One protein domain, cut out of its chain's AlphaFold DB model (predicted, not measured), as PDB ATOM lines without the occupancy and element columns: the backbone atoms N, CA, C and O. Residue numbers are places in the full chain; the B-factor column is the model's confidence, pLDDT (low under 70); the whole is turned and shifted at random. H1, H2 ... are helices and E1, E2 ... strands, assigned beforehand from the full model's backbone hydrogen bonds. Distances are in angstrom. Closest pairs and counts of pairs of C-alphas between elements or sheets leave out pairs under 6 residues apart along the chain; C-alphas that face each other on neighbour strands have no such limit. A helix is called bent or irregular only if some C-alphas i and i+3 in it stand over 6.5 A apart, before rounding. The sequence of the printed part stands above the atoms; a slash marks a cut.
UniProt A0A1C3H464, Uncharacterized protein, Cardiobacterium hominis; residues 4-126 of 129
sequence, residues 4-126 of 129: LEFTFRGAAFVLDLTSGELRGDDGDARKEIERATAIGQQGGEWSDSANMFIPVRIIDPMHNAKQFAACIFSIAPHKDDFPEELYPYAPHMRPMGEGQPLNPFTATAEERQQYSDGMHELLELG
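Overview. This is residues 4 to 126 of the 129 residues of an uncharacterized protein of Cardiobacterium hominis (UniProt A0A1C3H464). A small three-stranded sheet at one end has the long helix H1 over one face; H2 and H3 lie beside it in the middle, and two long loops, residues 44 to 64 and 90 to 108, reach towards the far end, where the short helices H4 and H5 sit loosely. The printed part has 123 residues, with three named strands and five named helices, which follow each other along the chain in the order E1 E2 E3 H1 H2 H3 H4 H5. The antiparallel sheet E1 - E2 - E3 is a meander, each strand the neighbour of the one before; the class is mixed, with 58 residues in named elements, under half. It is compact, radius of gyration of the C-alphas 14.8 A, but elongated, spanning 43 by 28 by 23 A.

Along the chain. E1 is residues 4 to 8, from C-alpha 4 at (105.735, 19.743, -52.499), E2 11 to 16, 16.5 A, and E3 21 to 24. H1 is 28 to 43, 22.2 A; H2 65 to 73, 11.9 A; H3 84 to 89, irregular, with C-alphas 85 and 88 7.4 A apart; H4 109 to 112; H5 117 to 124, ending at C-alpha 124 at (83.814, 24.763, -69.174).

Arrangement. Hairpin E1 and E2 has N 6 and O 13 at 3.0 A; hairpin E2 and E3 has N 14 and O 23 at 2.8 A. H1 and the sheet make two layers, a helix on one face, at a height of 9.2 A over the sheet. H2 and H3 only graze the sheet. H1, with residues 33 to 40 alone, touches H2, closest C-alphas Thr 37 and Cys 71, 5.4 A. H2 touches H3, closest C-alphas Lys 66 and Tyr 89, 4.7 A, at a steep tilt of 59 degrees, opposite ways. H4 and H5 are close but not clearly touching. Every O i to N i+4 pair is within hydrogen-bond range in H1, H2 and H5; H3 has 0 of 2, with 2 of 3 O i to N i+3 pairs, and H4 is too short.

Size, cuts and confidence. The C-alphas farthest apart, Asp 26 and Glu 98, are 45.3 A apart. The printed part has no cut; the links H1 to H2 and H3 to H4 are long. Residues 115 to 126 have pLDDT under 70.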
ATOM      1  N   LEU A   4     106.589  19.155 -51.470       96.19
ATOM      2  CA  LEU A   4     105.735  19.743 -52.499       96.19
ATOM      3  C   LEU A   4     106.260  21.135 -52.809       96.19
ATOM      4  O   LEU A   4     106.294  21.987 -51.924       96.19
ATOM      5  N   GLU A   5     106.662  21.349 -54.049       97.81
ATOM      6  CA  GLU A   5     107.047  22.657 -54.570       97.81
ATOM      7  C   GLU A   5     105.868  23.182 -55.385       97.81
ATOM      8  O   GLU A   5     105.304  22.430 -56.178       97.81
ATOM      9  N   PHE A   6     105.446  24.418 -55.137       97.25
ATOM     10  CA  PHE A   6     104.282  24.998 -55.805       97.25
ATOM     11  C   PHE A   6     104.362  26.521 -55.850       97.25
ATOM     12  O   PHE A   6     104.992  27.149 -54.994       97.25
ATOM     13  N   THR A   7     103.685  27.117 -56.828       96.69
ATOM     14  CA  THR A   7     103.562  28.574 -56.936       96.69
ATOM     15  C   THR A   7     102.159  29.011 -56.540       96.69
ATOM     16  O   THR A   7     101.181  28.571 -57.131       96.69
ATOM     17  N   PHE A   8     102.039  29.906 -55.559       96.12
ATOM     18  CA  PHE A   8     100.753  30.449 -55.120       96.12
ATOM     19  C   PHE A   8     100.777  31.976 -55.140       96.12
ATOM     20  O   PHE A   8     101.668  32.594 -54.555       96.12
ATOM     21  N   ARG A   9      99.812  32.593 -55.842       93.06
ATOM     22  CA  ARG A   9      99.719  34.059 -56.021       93.06
ATOM     23  C   ARG A   9     101.036  34.693 -56.520       93.06
ATOM     24  O   ARG A   9     101.392  35.800 -56.130       93.06
ATOM     25  N   GLY A  10     101.769  33.976 -57.377       92.19
ATOM     26  CA  GLY A  10     103.049  34.419 -57.948       92.19
ATOM     27  C   GLY A  10     104.278  34.247 -57.046       92.19
ATOM     28  O   GLY A  10     105.379  34.591 -57.472       92.19
ATOM     29  N   ALA A  11     104.125  33.702 -55.835       95.12
ATOM     30  CA  ALA A  11     105.228  33.372 -54.933       95.12
ATOM     31  C   ALA A  11     105.489  31.861 -54.901       95.12
ATOM     32  O   ALA A  11     104.558  31.056 -54.878       95.12
ATOM     33  N   ALA A  12     106.766  31.479 -54.887       96.81
ATOM     34  CA  ALA A  12     107.187  30.085 -54.802       96.81
ATOM     35  C   ALA A  12     107.237  29.607 -53.344       96.81
ATOM     36  O   ALA A  12     107.791  30.285 -52.472       96.81
ATOM     37  N   PHE A  13     106.706  28.411 -53.104       98.00
ATOM     38  CA  PHE A  13     106.669  27.760 -51.803       98.00
ATOM     39  C   PHE A  13     107.175  26.322 -51.885       98.00
ATOM     40  O   PHE A  13     107.064  25.647 -52.908       98.00
ATOM     41  N   VAL A  14     107.702  25.845 -50.760       98.00
ATOM     42  CA  VAL A  14     108.094  24.455 -50.547       98.00
ATOM     43  C   VAL A  14     107.493  23.981 -49.232       98.00
ATOM     44  O   VAL A  14     107.831  24.501 -48.169       98.00
ATOM     45  N   LEU A  15     106.625  22.976 -49.292       98.06
ATOM     46  CA  LEU A  15     106.108  22.274 -48.122       98.06
ATOM     47  C   LEU A  15     106.862  20.954 -47.943       98.06
ATOM     48  O   LEU A  15     106.778  20.064 -48.790       98.06
ATOM     49  N   ASP A  16     107.578  20.801 -46.833       97.56
ATOM     50  CA  ASP A  16     108.131  19.509 -46.432       97.56
ATOM     51  C   ASP A  16     107.052  18.700 -45.705       97.56
ATOM     52  O   ASP A  16     106.760  18.936 -44.536       97.56
ATOM     53  N   LEU A  17     106.472  17.708 -46.385       96.75
ATOM     54  CA  LEU A  17     105.408  16.868 -45.824       96.75
ATOM     55  C   LEU A  17     105.897  15.934 -44.707       96.75
ATOM     56  O   LEU A  17     105.091  15.220 -44.115       96.75
ATOM     57  N   THR A  18     107.207  15.861 -44.459       96.44
ATOM     58  CA  THR A  18     107.783  15.046 -43.382       96.44
ATOM     59  C   THR A  18     107.850  15.832 -42.079       96.44
ATOM     60  O   THR A  18     107.567  15.266 -41.028       96.44
ATOM     61  N   SER A  19     108.243  17.108 -42.139       96.50
ATOM     62  CA  SER A  19     108.328  17.992 -40.968       96.50
ATOM     63  C   SER A  19     107.096  18.879 -40.771       96.50
ATOM     64  O   SER A  19     106.947  19.469 -39.702       96.50
ATOM     65  N   GLY A  20     106.257  19.021 -41.800       96.31
ATOM     66  CA  GLY A  20     105.138  19.960 -41.832       96.31
ATOM     67  C   GLY A  20     105.571  21.415 -42.035       96.31
ATOM     68  O   GLY A  20     104.765  22.329 -41.873       96.31
ATOM     69  N   GLU A  21     106.844  21.653 -42.356       96.62
ATOM     70  CA  GLU A  21     107.400  22.995 -42.493       96.62
ATOM     71  C   GLU A  21     107.076  23.585 -43.871       96.62
ATOM     72  O   GLU A  21     107.467  23.035 -44.904       96.62
ATOM     73  N   LEU A  22     106.406  24.740 -43.877       96.94
ATOM     74  CA  LEU A  22     106.206  25.559 -45.070       96.94
ATOM     75  C   LEU A  22     107.304  26.624 -45.167       96.94
ATOM     76  O   LEU A  22     107.442  27.481 -44.286       96.94
ATOM     77  N   ARG A  23     108.058  26.578 -46.264       96.62
ATOM     78  CA  ARG A  23     109.093  27.548 -46.636       96.62
ATOM     79  C   ARG A  23     108.635  28.345 -47.853       96.62
ATOM     80  O   ARG A  23     108.019  27.786 -48.754       96.62
ATOM     81  N   GLY A  24     108.964  29.629 -47.901       92.81
ATOM     82  CA  GLY A  24     108.598  30.528 -48.993       92.81
ATOM     83  C   GLY A  24     108.561  31.974 -48.515       92.81
ATOM     84  O   GLY A  24     109.071  32.273 -47.436       92.81
ATOM     85  N   ASP A  25     107.979  32.850 -49.328       87.62
ATOM     86  CA  ASP A  25     107.787  34.260 -48.982       87.62
ATOM     87  C   ASP A  25     106.924  34.426 -47.716       87.62
ATOM     88  O   ASP A  25     105.959  33.691 -47.529       87.62
ATOM     89  N   ASP A  26     107.235  35.411 -46.870       84.44
ATOM     90  CA  ASP A  26     106.488  35.707 -45.631       84.44
ATOM     91  C   ASP A  26     105.367  36.750 -45.841       84.44
ATOM     92  O   ASP A  26     104.851  37.353 -44.891       84.44
ATOM     93  N   GLY A  27     104.987  36.988 -47.099       92.00
ATOM     94  CA  GLY A  27     103.945  37.920 -47.505       92.00
ATOM     95  C   GLY A  27     102.516  37.405 -47.311       92.00
ATOM     96  O   GLY A  27     102.236  36.445 -46.589       92.00
ATOM     97  N   ASP A  28     101.566  38.075 -47.962       94.50
ATOM     98  CA  ASP A  28     100.135  37.801 -47.777       94.50
ATOM     99  C   ASP A  28      99.718  36.413 -48.283       94.50
ATOM    100  O   ASP A  28      98.898  35.755 -47.642       94.50
ATOM    101  N   ALA A  29     100.366  35.906 -49.337       94.56
ATOM    102  CA  ALA A  29     100.145  34.554 -49.852       94.56
ATOM    103  C   ALA A  29     100.377  33.474 -48.777       94.56
ATOM    104  O   ALA A  29      99.578  32.548 -48.640       94.56
ATOM    105  N   ARG A  30     101.425  33.622 -47.953       96.06
ATOM    106  CA  ARG A  30     101.704  32.701 -46.843       96.06
ATOM    107  C   ARG A  30     100.615  32.749 -45.781       96.06
ATOM    108  O   ARG A  30     100.154  31.702 -45.340       96.06
ATOM    109  N   LYS A  31     100.168  33.950 -45.407       96.50
ATOM    110  CA  LYS A  31      99.091  34.122 -44.420       96.50
ATOM    111  C   LYS A  31      97.785  33.495 -44.900       96.50
ATOM    112  O   LYS A  31      97.057  32.928 -44.092       96.50
ATOM    113  N   GLU A  32      97.480  33.592 -46.193       96.81
ATOM    114  CA  GLU A  32      96.315  32.930 -46.787       96.81
ATOM    115  C   GLU A  32      96.423  31.406 -46.699       96.81
ATOM    116  O   GLU A  32      95.478  30.766 -46.235       96.81
ATOM    117  N   ILE A  33      97.580  30.834 -47.056       97.56
ATOM    118  CA  ILE A  33      97.845  29.393 -46.938       97.56
ATOM    119  C   ILE A  33      97.680  28.932 -45.485       97.56
ATOM    120  O   ILE A  33      96.905  28.016 -45.213       97.56
ATOM    121  N   GLU A  34      98.373  29.580 -44.546       97.12
ATOM    122  CA  GLU A  34      98.341  29.231 -43.119       97.12
ATOM    123  C   GLU A  34      96.932  29.361 -42.533       97.12
ATOM    124  O   GLU A  34      96.489  28.521 -41.747       97.12
ATOM    125  N   ARG A  35      96.182  30.386 -42.949       97.56
ATOM    126  CA  ARG A  35      94.789  30.558 -42.538       97.56
ATOM    127  C   ARG A  35      93.898  29.451 -43.097       97.56
ATOM    128  O   ARG A  35      93.072  28.921 -42.355       97.56
ATOM    129  N   ALA A  36      94.037  29.104 -44.374       97.44
ATOM    130  CA  ALA A  36      93.226  28.071 -45.012       97.44
ATOM    131  C   ALA A  36      93.482  26.685 -44.407       97.44
ATOM    132  O   ALA A  36      92.535  25.942 -44.142       97.44
ATOM    133  N   THR A  37      94.743  26.344 -44.125       97.81
ATOM    134  CA  THR A  37      95.096  25.069 -43.485       97.81
ATOM    135  C   THR A  37      94.615  25.007 -42.040       97.81
ATOM    136  O   THR A  37      94.044  23.990 -41.644       97.81
ATOM    137  N   ALA A  38      94.742  26.098 -41.276       97.69
ATOM    138  CA  ALA A  38      94.217  26.177 -39.913       97.69
ATOM    139  C   ALA A  38      92.686  26.031 -39.869       97.69
ATOM    140  O   ALA A  38      92.167  25.254 -39.067       97.69
ATOM    141  N   ILE A  39      91.958  26.729 -40.751       96.38
ATOM    142  CA  ILE A  39      90.494  26.618 -40.852       96.38
ATOM    143  C   ILE A  39      90.090  25.197 -41.250       96.38
ATOM    144  O   ILE A  39      89.216  24.615 -40.610       96.38
ATOM    145  N   GLY A  40      90.733  24.625 -42.271       95.31
ATOM    146  CA  GLY A  40      90.446  23.262 -42.716       95.31
ATOM    147  C   GLY A  40      90.658  22.242 -41.599       95.31
ATOM    148  O   GLY A  40      89.785  21.417 -41.342       95.31
ATOM    149  N   GLN A  41      91.779  22.334 -40.878       96.50
ATOM    150  CA  GLN A  41      92.077  21.450 -39.752       96.50
ATOM    151  C   GLN A  41      91.087  21.624 -38.594       96.50
ATOM    152  O   GLN A  41      90.655  20.633 -38.007       96.50
ATOM    153  N   GLN A  42      90.692  22.861 -38.280       96.31
ATOM    154  CA  GLN A  42      89.688  23.140 -37.254       96.31
ATOM    155  C   GLN A  42      88.305  22.592 -37.636       96.31
ATOM    156  O   GLN A  42      87.594  22.073 -36.776       96.31
ATOM    157  N   GLY A  43      87.921  22.713 -38.910       92.88
ATOM    158  CA  GLY A  43      86.657  22.196 -39.438       92.88
ATOM    159  C   GLY A  43      86.627  20.671 -39.555       92.88
ATOM    160  O   GLY A  43      85.559  20.070 -39.494       92.88
ATOM    161  N   GLY A  44      87.791  20.031 -39.697       96.50
ATOM    162  CA  GLY A  44      87.944  18.576 -39.769       96.50
ATOM    163  C   GLY A  44      87.601  17.964 -41.132       96.50
ATOM    164  O   GLY A  44      87.956  16.812 -41.398       96.50
ATOM    165  N   GLU A  45      86.947  18.715 -42.014       96.00
ATOM    166  CA  GLU A  45      86.565  18.301 -43.361       96.00
ATOM    167  C   GLU A  45      86.429  19.519 -44.282       96.00
ATOM    168  O   GLU A  45      85.923  20.567 -43.879       96.00
ATOM    169  N   TRP A  46      86.863  19.359 -45.528       95.00
ATOM    170  CA  TRP A  46      86.520  20.245 -46.630       95.00
ATOM    171  C   TRP A  46      85.426  19.599 -47.488       95.00
ATOM    172  O   TRP A  46      85.550  18.434 -47.878       95.00
ATOM    173  N   SER A  47      84.377  20.356 -47.798       89.50
ATOM    174  CA  SER A  47      83.295  19.971 -48.705       89.50
ATOM    175  C   SER A  47      82.723  21.205 -49.402       89.50
ATOM    176  O   SER A  47      82.820  22.324 -48.892       89.50
ATOM    177  N   ASP A  48      82.136  21.008 -50.580       86.88
ATOM    178  CA  ASP A  48      81.453  22.064 -51.316       86.88
ATOM    179  C   ASP A  48      79.947  22.069 -51.014       86.88
ATOM    180  O   ASP A  48      79.330  21.036 -50.747       86.88
ATOM    181  N   SER A  49      79.324  23.246 -51.079       81.62
ATOM    182  CA  SER A  49      77.893  23.408 -50.789       81.62
ATOM    183  C   SER A  49      76.979  22.778 -51.844       81.62
ATOM    184  O   SER A  49      75.837  22.438 -51.534       81.62
ATOM    185  N   ALA A  50      77.469  22.612 -53.074       80.31
ATOM    186  CA  ALA A  50      76.740  21.993 -54.175       80.31
ATOM    187  C   ALA A  50      76.865  20.458 -54.180       80.31
ATOM    188  O   ALA A  50      76.216  19.796 -54.990       80.31
ATOM    189  N   ASN A  51      77.649  19.888 -53.254       82.00
ATOM    190  CA  ASN A  51      77.935  18.460 -53.152       82.00
ATOM    191  C   ASN A  51      78.456  17.857 -54.474       82.00
ATOM    192  O   ASN A  51      78.182  16.697 -54.788       82.00
ATOM    193  N   MET A  52      79.191  18.648 -55.256       83.19
ATOM    194  CA  MET A  52      79.835  18.245 -56.506       83.19
ATOM    195  C   MET A  52      81.141  17.500 -56.257       83.19
ATOM    196  O   MET A  52      81.552  16.700 -57.092       83.19
ATOM    197  N   PHE A  53      81.789  17.726 -55.115       89.44
ATOM    198  CA  PHE A  53      83.060  17.116 -54.764       89.44
ATOM    199  C   PHE A  53      82.911  16.054 -53.680       89.44
ATOM    200  O   PHE A  53      81.990  16.050 -52.857       89.44
ATOM    201  N   ILE A  54      83.838  15.103 -53.698       92.19
ATOM    202  CA  ILE A  54      84.019  14.145 -52.617       92.19
ATOM    203  C   ILE A  54      84.655  14.897 -51.443       92.19
ATOM    204  O   ILE A  54      85.741  15.458 -51.618       92.19
ATOM    205  N   PRO A  55      84.028  14.884 -50.253       94.31
ATOM    206  CA  PRO A  55      84.584  15.539 -49.084       94.31
ATOM    207  C   PRO A  55      85.972  15.003 -48.737       94.31
ATOM    208  O   PRO A  55      86.239  13.798 -48.815       94.31
ATOM    209  N   VAL A  56      86.857  15.905 -48.323       97.19
ATOM    210  CA  VAL A  56      88.220  15.573 -47.912       97.19
ATOM    211  C   VAL A  56      88.340  15.806 -46.417       97.19
ATOM    212  O   VAL A  56      88.278  16.937 -45.947       97.19
ATOM    213  N   ARG A  57      88.557  14.735 -45.653       97.94
ATOM    214  CA  ARG A  57      88.820  14.842 -44.214       97.94
ATOM    215  C   ARG A  57      90.178  15.502 -43.966       97.94
ATOM    216  O   ARG A  57      91.190  15.012 -44.468       97.94
ATOM    217  N   ILE A  58      90.205  16.549 -43.147       98.06
ATOM    218  CA  ILE A  58      91.399  17.339 -42.834       98.06
ATOM    219  C   ILE A  58      91.794  17.093 -41.376       98.06
ATOM    220  O   ILE A  58      91.094  17.484 -40.452       98.06
ATOM    221  N   ILE A  59      92.910  16.396 -41.166       97.50
ATOM    222  CA  ILE A  59      93.443  16.041 -39.840       97.50
ATOM    223  C   ILE A  59      94.807  16.699 -39.634       97.50
ATOM    224  O   ILE A  59      95.068  17.277 -38.582       97.50
ATOM    225  N   ASP A  60      95.664  16.607 -40.647       97.25
ATOM    226  CA  ASP A  60      97.027  17.123 -40.635       97.25
ATOM    227  C   ASP A  60      97.412  17.564 -42.059       97.25
ATOM    228  O   ASP A  60      98.078  16.827 -42.799       97.25
ATOM    229  N   PRO A  61      96.924  18.741 -42.491       97.56
ATOM    230  CA  PRO A  61      97.146  19.216 -43.849       97.56
ATOM    231  C   PRO A  61      98.627  19.460 -44.146       97.56
ATOM    232  O   PRO A  61      99.040  19.296 -45.286       97.56
ATOM    233  N   MET A  62      99.455  19.758 -43.143       97.69
ATOM    234  CA  MET A  62     100.874  20.056 -43.358       97.69
ATOM    235  C   MET A  62     101.716  18.809 -43.672       97.69
ATOM    236  O   MET A  62     102.781  18.929 -44.268       97.69
ATOM    237  N   HIS A  63     101.219  17.609 -43.356       97.69
ATOM    238  CA  HIS A  63     101.892  16.335 -43.650       97.69
ATOM    239  C   HIS A  63     101.183  15.506 -44.737       97.69
ATOM    240  O   HIS A  63     101.607  14.396 -45.074       97.69
ATOM    241  N   ASN A  64     100.094  16.019 -45.327       97.81
ATOM    242  CA  ASN A  64      99.310  15.298 -46.324       97.81
ATOM    243  C   ASN A  64      98.941  16.171 -47.531       97.81
ATOM    244  O   ASN A  64      98.060  17.019 -47.452       97.81
ATOM    245  N   ALA A  65      99.530  15.853 -48.687       97.44
ATOM    246  CA  ALA A  65      99.326  16.574 -49.946       97.44
ATOM    247  C   ALA A  65      97.855  16.758 -50.354       97.44
ATOM    248  O   ALA A  65      97.487  17.828 -50.820       97.44
ATOM    249  N   LYS A  66      97.003  15.738 -50.168       97.19
ATOM    250  CA  LYS A  66      95.580  15.817 -50.548       97.19
ATOM    251  C   LYS A  66      94.799  16.746 -49.624       97.19
ATOM    252  O   LYS A  66      93.932  17.481 -50.075       97.19
ATOM    253  N   GLN A  67      95.113  16.712 -48.331       98.31
ATOM    254  CA  GLN A  67      94.484  17.596 -47.352       98.31
ATOM    255  C   GLN A  67      94.960  19.037 -47.542       98.31
ATOM    256  O   GLN A  67      94.140  19.947 -47.561       98.31
ATOM    257  N   PHE A  68      96.263  19.231 -47.768       98.38
ATOM    258  CA  PHE A  68      96.830  20.528 -48.127       98.38
ATOM    259  C   PHE A  68      96.157  21.109 -49.373       98.38
ATOM    260  O   PHE A  68      95.636  22.220 -49.331       98.38
ATOM    261  N   ALA A  69      96.101  20.332 -50.457       97.75
ATOM    262  CA  ALA A  69      95.483  20.750 -51.708       97.75
ATOM    263  C   ALA A  69      93.999  21.098 -51.534       97.75
ATOM    264  O   ALA A  69      93.564  22.101 -52.082       97.75
ATOM    265  N   ALA A  70      93.238  20.351 -50.726       97.44
ATOM    266  CA  ALA A  70      91.851  20.700 -50.409       97.44
ATOM    267  C   ALA A  70      91.731  22.041 -49.659       97.44
ATOM    268  O   ALA A  70      90.843  22.839 -49.959       97.44
ATOM    269  N   CYS A  71      92.648  22.335 -48.730       97.81
ATOM    270  CA  CYS A  71      92.703  23.640 -48.071       97.81
ATOM    271  C   CYS A  71      92.998  24.770 -49.069       97.81
ATOM    272  O   CYS A  71      92.308  25.786 -49.042       97.81
ATOM    273  N   ILE A  72      93.959  24.598 -49.980       97.44
ATOM    274  CA  ILE A  72      94.258  25.613 -51.007       97.44
ATOM    275  C   ILE A  72      93.087  25.780 -51.982       97.44
ATOM    276  O   ILE A  72      92.683  26.901 -52.283       97.44
ATOM    277  N   PHE A  73      92.467  24.677 -52.396       94.50
ATOM    278  CA  PHE A  73      91.312  24.680 -53.292       94.50
ATOM    279  C   PHE A  73      90.124  25.464 -52.702       94.50
ATOM    280  O   PHE A  73      89.347  26.062 -53.436       94.50
ATOM    281  N   SER A  74      90.006  25.544 -51.370       92.12
ATOM    282  CA  SER A  74      88.961  26.336 -50.703       92.12
ATOM    283  C   SER A  74      89.077  27.856 -50.895       92.12
ATOM    284  O   SER A  74      88.074  28.557 -50.777       92.12
ATOM    285  N   ILE A  75      90.281  28.365 -51.176       93.50
ATOM    286  CA  ILE A  75      90.558  29.805 -51.325       93.50
ATOM    287  C   ILE A  75      90.932  30.198 -52.757       93.50
ATOM    288  O   ILE A  75      90.855  31.371 -53.118       93.50
ATOM    289  N   ALA A  76      91.329  29.222 -53.565       91.44
ATOM    290  CA  ALA A  76      91.694  29.387 -54.959       91.44
ATOM    291  C   ALA A  76      91.224  28.153 -55.730       91.44
ATOM    292  O   ALA A  76      92.053  27.332 -56.111       91.44
ATOM    293  N   PRO A  77      89.905  27.964 -55.912       83.44
ATOM    294  CA  PRO A  77      89.438  26.828 -56.680       83.44
ATOM    295  C   PRO A  77      89.870  26.975 -58.144       83.44
ATOM    296  O   PRO A  77      90.167  25.970 -58.752       83.44
ATOM    297  N   HIS A  78      89.943  28.201 -58.692       81.19
ATOM    298  CA  HIS A  78      90.086  28.515 -60.133       81.19
ATOM    299  C   HIS A  78      91.348  27.962 -60.772       81.19
ATOM    300  O   HIS A  78      92.401  28.109 -60.185       81.19
ATOM    301  N   LYS A  79      91.288  27.444 -62.005       79.31
ATOM    302  CA  LYS A  79      92.437  26.878 -62.731       79.31
ATOM    303  C   LYS A  79      93.598  27.847 -62.799       79.31
ATOM    304  O   LYS A  79      94.745  27.447 -62.632       79.31
ATOM    305  N   ASP A  80      93.250  29.108 -63.027       83.69
ATOM    306  CA  ASP A  80      94.177  30.222 -63.155       83.69
ATOM    307  C   ASP A  80      94.770  30.656 -61.797       83.69
ATOM    308  O   ASP A  80      95.795  31.336 -61.769       83.69
ATOM    309  N   ASP A  81      94.151  30.268 -60.674       87.19
ATOM    310  CA  ASP A  81      94.578  30.604 -59.307       87.19
ATOM    311  C   ASP A  81      95.126  29.398 -58.512       87.19
ATOM    312  O   ASP A  81      95.918  29.577 -57.580       87.19
ATOM    313  N   PHE A  82      94.684  28.180 -58.830       92.00
ATOM    314  CA  PHE A  82      95.040  26.945 -58.151       92.00
ATOM    315  C   PHE A  82      96.402  26.476 -58.668       92.00
ATOM    316  O   PHE A  82      96.566  26.323 -59.880       92.00
ATOM    317  N   PRO A  83      97.382  26.216 -57.786       94.94
ATOM    318  CA  PRO A  83      98.720  25.847 -58.228       94.94
ATOM    319  C   PRO A  83      98.706  24.580 -59.093       94.94
ATOM    320  O   PRO A  83      98.223  23.532 -58.653       94.94
ATOM    321  N   GLU A  84      99.271  24.659 -60.301       94.38
ATOM    322  CA  GLU A  84      99.342  23.528 -61.239       94.38
ATOM    323  C   GLU A  84     100.036  22.314 -60.610       94.38
ATOM    324  O   GLU A  84      99.641  21.164 -60.817       94.38
ATOM    325  N   GLU A  85     101.032  22.562 -59.759       96.69
ATOM    326  CA  GLU A  85     101.780  21.522 -59.060       96.69
ATOM    327  C   GLU A  85     100.916  20.751 -58.044       96.69
ATOM    328  O   GLU A  85     101.249  19.628 -57.656       96.69
ATOM    329  N   LEU A  86      99.771  21.316 -57.638       96.50
ATOM    330  CA  LEU A  86      98.800  20.682 -56.747       96.50
ATOM    331  C   LEU A  86      97.661  19.967 -57.488       96.50
ATOM    332  O   LEU A  86      96.884  19.261 -56.838       96.50
ATOM    333  N   TYR A  87      97.575  20.059 -58.821       94.06
ATOM    334  CA  TYR A  87      96.531  19.402 -59.623       94.06
ATOM    335  C   TYR A  87      96.349  17.908 -59.304       94.06
ATOM    336  O   TYR A  87      95.207  17.491 -59.090       94.06
ATOM    337  N   PRO A  88      97.410  17.083 -59.159       95.31
ATOM    338  CA  PRO A  88      97.255  15.659 -58.835       95.31
ATOM    339  C   PRO A  88      96.599  15.386 -57.471       95.31
ATOM    340  O   PRO A  88      96.171  14.263 -57.191       95.31
ATOM    341  N   TYR A  89      96.547  16.393 -56.599       96.50
ATOM    342  CA  TYR A  89      96.046  16.296 -55.232       96.50
ATOM    343  C   TYR A  89      94.711  17.010 -55.021       96.50
ATOM    344  O   TYR A  89      94.168  16.924 -53.918       96.50
ATOM    345  N   ALA A  90      94.184  17.676 -56.051       94.19
ATOM    346  CA  ALA A  90      92.920  18.390 -55.981       94.19
ATOM    347  C   ALA A  90      91.762  17.485 -55.512       94.19
ATOM    348  O   ALA A  90      91.758  16.269 -55.779       94.19
ATOM    349  N   PRO A  91      90.759  18.055 -54.820       93.88
ATOM    350  CA  PRO A  91      89.538  17.335 -54.502       93.88
ATOM    351  C   PRO A  91      88.894  16.747 -55.760       93.88
ATOM    352  O   PRO A  91      88.810  17.396 -56.799       93.88
ATOM    353  N   HIS A  92      88.456  15.492 -55.668       92.19
ATOM    354  CA  HIS A  92      87.823  14.822 -56.799       92.19
ATOM    355  C   HIS A  92      86.342  15.156 -56.844       92.19
ATOM    356  O   HIS A  92      85.672  15.204 -55.811       92.19
ATOM    357  N   MET A  93      85.825  15.316 -58.047       87.38
ATOM    358  CA  MET A  93      84.406  15.421 -58.320       87.38
ATOM    359  C   MET A  93      83.728  14.078 -58.068       87.38
ATOM    360  O   MET A  93      84.305  13.007 -58.297       87.38
ATOM    361  N   ARG A  94      82.501  14.136 -57.554       85.94
ATOM    362  CA  ARG A  94      81.660  12.963 -57.340       85.94
ATOM    363  C   ARG A  94      81.200  12.404 -58.679       85.94
ATOM    364  O   ARG A  94      80.752  13.183 -59.515       85.94
ATOM    365  N   PRO A  95      81.195  11.074 -58.846       80.81
ATOM    366  CA  PRO A  95      80.670  10.466 -60.056       80.81
ATOM    367  C   PRO A  95      79.178  10.744 -60.238       80.81
ATOM    368  O   PRO A  95      78.404  10.737 -59.278       80.81
ATOM    369  N   MET A  96      78.771  10.906 -61.495       72.31
ATOM    370  CA  MET A  96      77.369  10.872 -61.901       72.31
ATOM    371  C   MET A  96      76.989   9.422 -62.236       72.31
ATOM    372  O   MET A  96      77.575   8.805 -63.124       72.31
ATOM    373  N   GLY A  97      76.018   8.851 -61.518       74.06
ATOM    374  CA  GLY A  97      75.597   7.460 -61.724       74.06
ATOM    375  C   GLY A  97      76.682   6.441 -61.345       74.06
ATOM    376  O   GLY A  97      77.162   6.446 -60.215       74.06
ATOM    377  N   GLU A  98      77.048   5.557 -62.279       71.00
ATOM    378  CA  GLU A  98      78.036   4.477 -62.073       71.00
ATOM    379  C   GLU A  98      79.489   4.875 -62.418       71.00
ATOM    380  O   GLU A  98      80.378   4.023 -62.447       71.00
ATOM    381  N   GLY A  99      79.747   6.159 -62.697       75.50
ATOM    382  CA  GLY A  99      81.083   6.663 -63.035       75.50
ATOM    383  C   GLY A  99      82.103   6.563 -61.892       75.50
ATOM    384  O   GLY A  99      81.780   6.221 -60.752       75.50
ATOM    385  N   GLN A 100      83.359   6.904 -62.188       84.31
ATOM    386  CA  GLN A 100      84.410   7.028 -61.172       84.31
ATOM    387  C   GLN A 100      84.607   8.490 -60.731       84.31
ATOM    388  O   GLN A 100      84.288   9.418 -61.481       84.31
ATOM    389  N   PRO A 101      85.128   8.721 -59.510       88.94
ATOM    390  CA  PRO A 101      85.572  10.042 -59.093       88.94
ATOM    391  C   PRO A 101      86.553  10.654 -60.085       88.94
ATOM    392  O   PRO A 101      87.467   9.973 -60.546       88.94
ATOM    393  N   LEU A 102      86.397  11.944 -60.364       88.56
ATOM    394  CA  LEU A 102      87.148  12.613 -61.420       88.56
ATOM    395  C   LEU A 102      88.002  13.743 -60.848       88.56
ATOM    396  O   LEU A 102      87.521  14.553 -60.062       88.56
ATOM    397  N   ASN A 103      89.277  13.808 -61.223       90.25
ATOM    398  CA  ASN A 103      90.115  14.952 -60.872       90.25
ATOM    399  C   ASN A 103      89.859  16.091 -61.881       90.25
ATOM    400  O   ASN A 103      90.122  15.889 -63.069       90.25
ATOM    401  N   PRO A 104      89.383  17.273 -61.450       83.50
ATOM    402  CA  PRO A 104      88.928  18.326 -62.368       83.50
ATOM    403  C   PRO A 104      90.042  18.836 -63.300       83.50
ATOM    404  O   PRO A 104      89.786  19.219 -64.444       83.50
ATOM    405  N   PHE A 105      91.296  18.772 -62.853       86.31
ATOM    406  CA  PHE A 105      92.434  19.309 -63.591       86.31
ATOM    407  C   PHE A 105      93.115  18.292 -64.503       86.31
ATOM    408  O   PHE A 105      93.579  18.650 -65.584       86.31
ATOM    409  N   THR A 106      93.191  17.031 -64.073       88.31
ATOM    410  CA  THR A 106      94.013  16.003 -64.740       88.31
ATOM    411  C   THR A 106      93.213  14.966 -65.517       88.31
ATOM    412  O   THR A 106      93.807  14.220 -66.292       88.31
ATOM    413  N   ALA A 107      91.888  14.930 -65.358       85.19
ATOM    414  CA  ALA A 107      91.060  13.965 -66.066       85.19
ATOM    415  C   ALA A 107      91.086  14.164 -67.582       85.19
ATOM    416  O   ALA A 107      91.032  15.304 -68.069       85.19
ATOM    417  N   THR A 108      91.111  13.053 -68.317       84.19
ATOM    418  CA  THR A 108      91.115  13.045 -69.784       84.19
ATOM    419  C   THR A 108      89.749  13.425 -70.359       84.19
ATOM    420  O   THR A 108      88.738  13.466 -69.655       84.19
ATOM    421  N   ALA A 109      89.696  13.703 -71.665       80.94
ATOM    422  CA  ALA A 109      88.433  13.978 -72.348       80.94
ATOM    423  C   ALA A 109      87.464  12.784 -72.255       80.94
ATOM    424  O   ALA A 109      86.268  12.977 -72.061       80.94
ATOM    425  N   GLU A 110      87.975  11.554 -72.336       80.62
ATOM    426  CA  GLU A 110      87.186  10.326 -72.218       80.62
ATOM    427  C   GLU A 110      86.617  10.134 -70.805       80.62
ATOM    428  O   GLU A 110      85.467   9.732 -70.651       80.62
ATOM    429  N   GLU A 111      87.387  10.450 -69.759       80.31
ATOM    430  CA  GLU A 111      86.901  10.393 -68.373       80.31
ATOM    431  C   GLU A 111      85.807  11.441 -68.123       80.31
ATOM    432  O   GLU A 111      84.812  11.159 -67.451       80.31
ATOM    433  N   ARG A 112      85.939  12.627 -68.732       77.56
ATOM    434  CA  ARG A 112      84.946  13.709 -68.641       77.56
ATOM    435  C   ARG A 112      83.630  13.383 -69.345       77.56
ATOM    436  O   ARG A 112      82.597  13.870 -68.900       77.56
ATOM    437  N   GLN A 113      83.624  12.520 -70.366       75.19
ATOM    438  CA  GLN A 113      82.389  12.078 -71.038       75.19
ATOM    439  C   GLN A 113      81.417  11.334 -70.106       75.19
ATOM    440  O   GLN A 113      80.238  11.209 -70.425       75.19
ATOM    441  N   GLN A 114      81.884  10.845 -68.950       72.19
ATOM    442  CA  GLN A 114      81.022  10.218 -67.938       72.19
ATOM    443  C   GLN A 114      80.114  11.229 -67.214       72.19
ATOM    444  O   GLN A 114      79.205  10.830 -66.485       72.19
ATOM    445  N   TYR A 115      80.345  12.530 -67.400       67.44
ATOM    446  CA  TYR A 115      79.573  13.614 -66.807       67.44
ATOM    447  C   TYR A 115      78.661  14.237 -67.877       67.44
ATOM    448  O   TYR A 115      79.068  14.412 -69.021       67.44
ATOM    449  N   SER A 116      77.403  14.528 -67.523       64.69
ATOM    450  CA  SER A 116      76.414  15.082 -68.462       64.69
ATOM    451  C   SER A 116      76.810  16.468 -68.983       64.69
ATOM    452  O   SER A 116      77.579  17.173 -68.333       64.69
ATOM    453  N   ASP A 117      76.205  16.905 -70.092       62.03
ATOM    454  CA  ASP A 117      76.439  18.228 -70.699       62.03
ATOM    455  C   ASP A 117      76.289  19.393 -69.701       62.03
ATOM    456  O   ASP A 117      77.014  20.372 -69.789       62.03
ATOM    457  N   GLY A 118      75.419  19.273 -68.689       57.38
ATOM    458  CA  GLY A 118      75.280  20.289 -67.635       57.38
ATOM    459  C   GLY A 118      76.477  20.361 -66.676       57.38
ATOM    460  O   GLY A 118      76.805  21.432 -66.178       57.38
ATOM    461  N   MET A 119      77.165  19.239 -66.443       62.00
ATOM    462  CA  MET A 119      78.451  19.221 -65.742       62.00
ATOM    463  C   MET A 119      79.598  19.612 -66.674       62.00
ATOM    464  O   MET A 119      80.551  20.210 -66.198       62.00
ATOM    465  N   HIS A 120      79.500  19.333 -67.979       57.50
ATOM    466  CA  HIS A 120      80.442  19.820 -68.990       57.50
ATOM    467  C   HIS A 120      80.403  21.350 -69.100       57.50
ATOM    468  O   HIS A 120      81.449  21.980 -69.072       57.50
ATOM    469  N   GLU A 121      79.215  21.961 -69.113       53.75
ATOM    470  CA  GLU A 121      79.049  23.415 -69.040       53.75
ATOM    471  C   GLU A 121      79.566  23.965 -67.710       53.75
ATOM    472  O   GLU A 121      80.245  24.980 -67.707       53.75
ATOM    473  N   LEU A 122      79.337  23.299 -66.575       55.44
ATOM    474  CA  LEU A 122      79.937  23.694 -65.294       55.44
ATOM    475  C   LEU A 122      81.472  23.522 -65.290       55.44
ATOM    476  O   LEU A 122      82.169  24.331 -64.687       55.44
ATOM    477  N   LEU A 123      82.018  22.533 -65.998       56.34
ATOM    478  CA  LEU A 123      83.458  22.311 -66.181       56.34
ATOM    479  C   LEU A 123      84.092  23.334 -67.145       56.34
ATOM    480  O   LEU A 123      85.233  23.738 -66.940       56.34
ATOM    481  N   GLU A 124      83.366  23.779 -68.174       53.16
ATOM    482  CA  GLU A 124      83.814  24.763 -69.174       53.16
ATOM    483  C   GLU A 124      83.583  26.218 -68.739       53.16
ATOM    484  O   GLU A 124      84.370  27.096 -69.089       53.16
ATOM    485  N   LEU A 125      82.535  26.486 -67.952       47.59
ATOM    486  CA  LEU A 125      82.215  27.796 -67.365       47.59
ATOM    487  C   LEU A 125      82.961  28.050 -66.046       47.59
ATOM    488  O   LEU A 125      82.739  29.074 -65.400       47.59
ATOM    489  N   GLY A 126      83.830  27.126 -65.634       46.97
ATOM    490  CA  GLY A 126      84.652  27.276 -64.443       46.97
ATOM    491  C   GLY A 126      83.919  27.025 -63.125       46.97
ATOM    492  O   GLY A 126      84.427  27.362 -62.084       46.97
TER     493      GLY A 126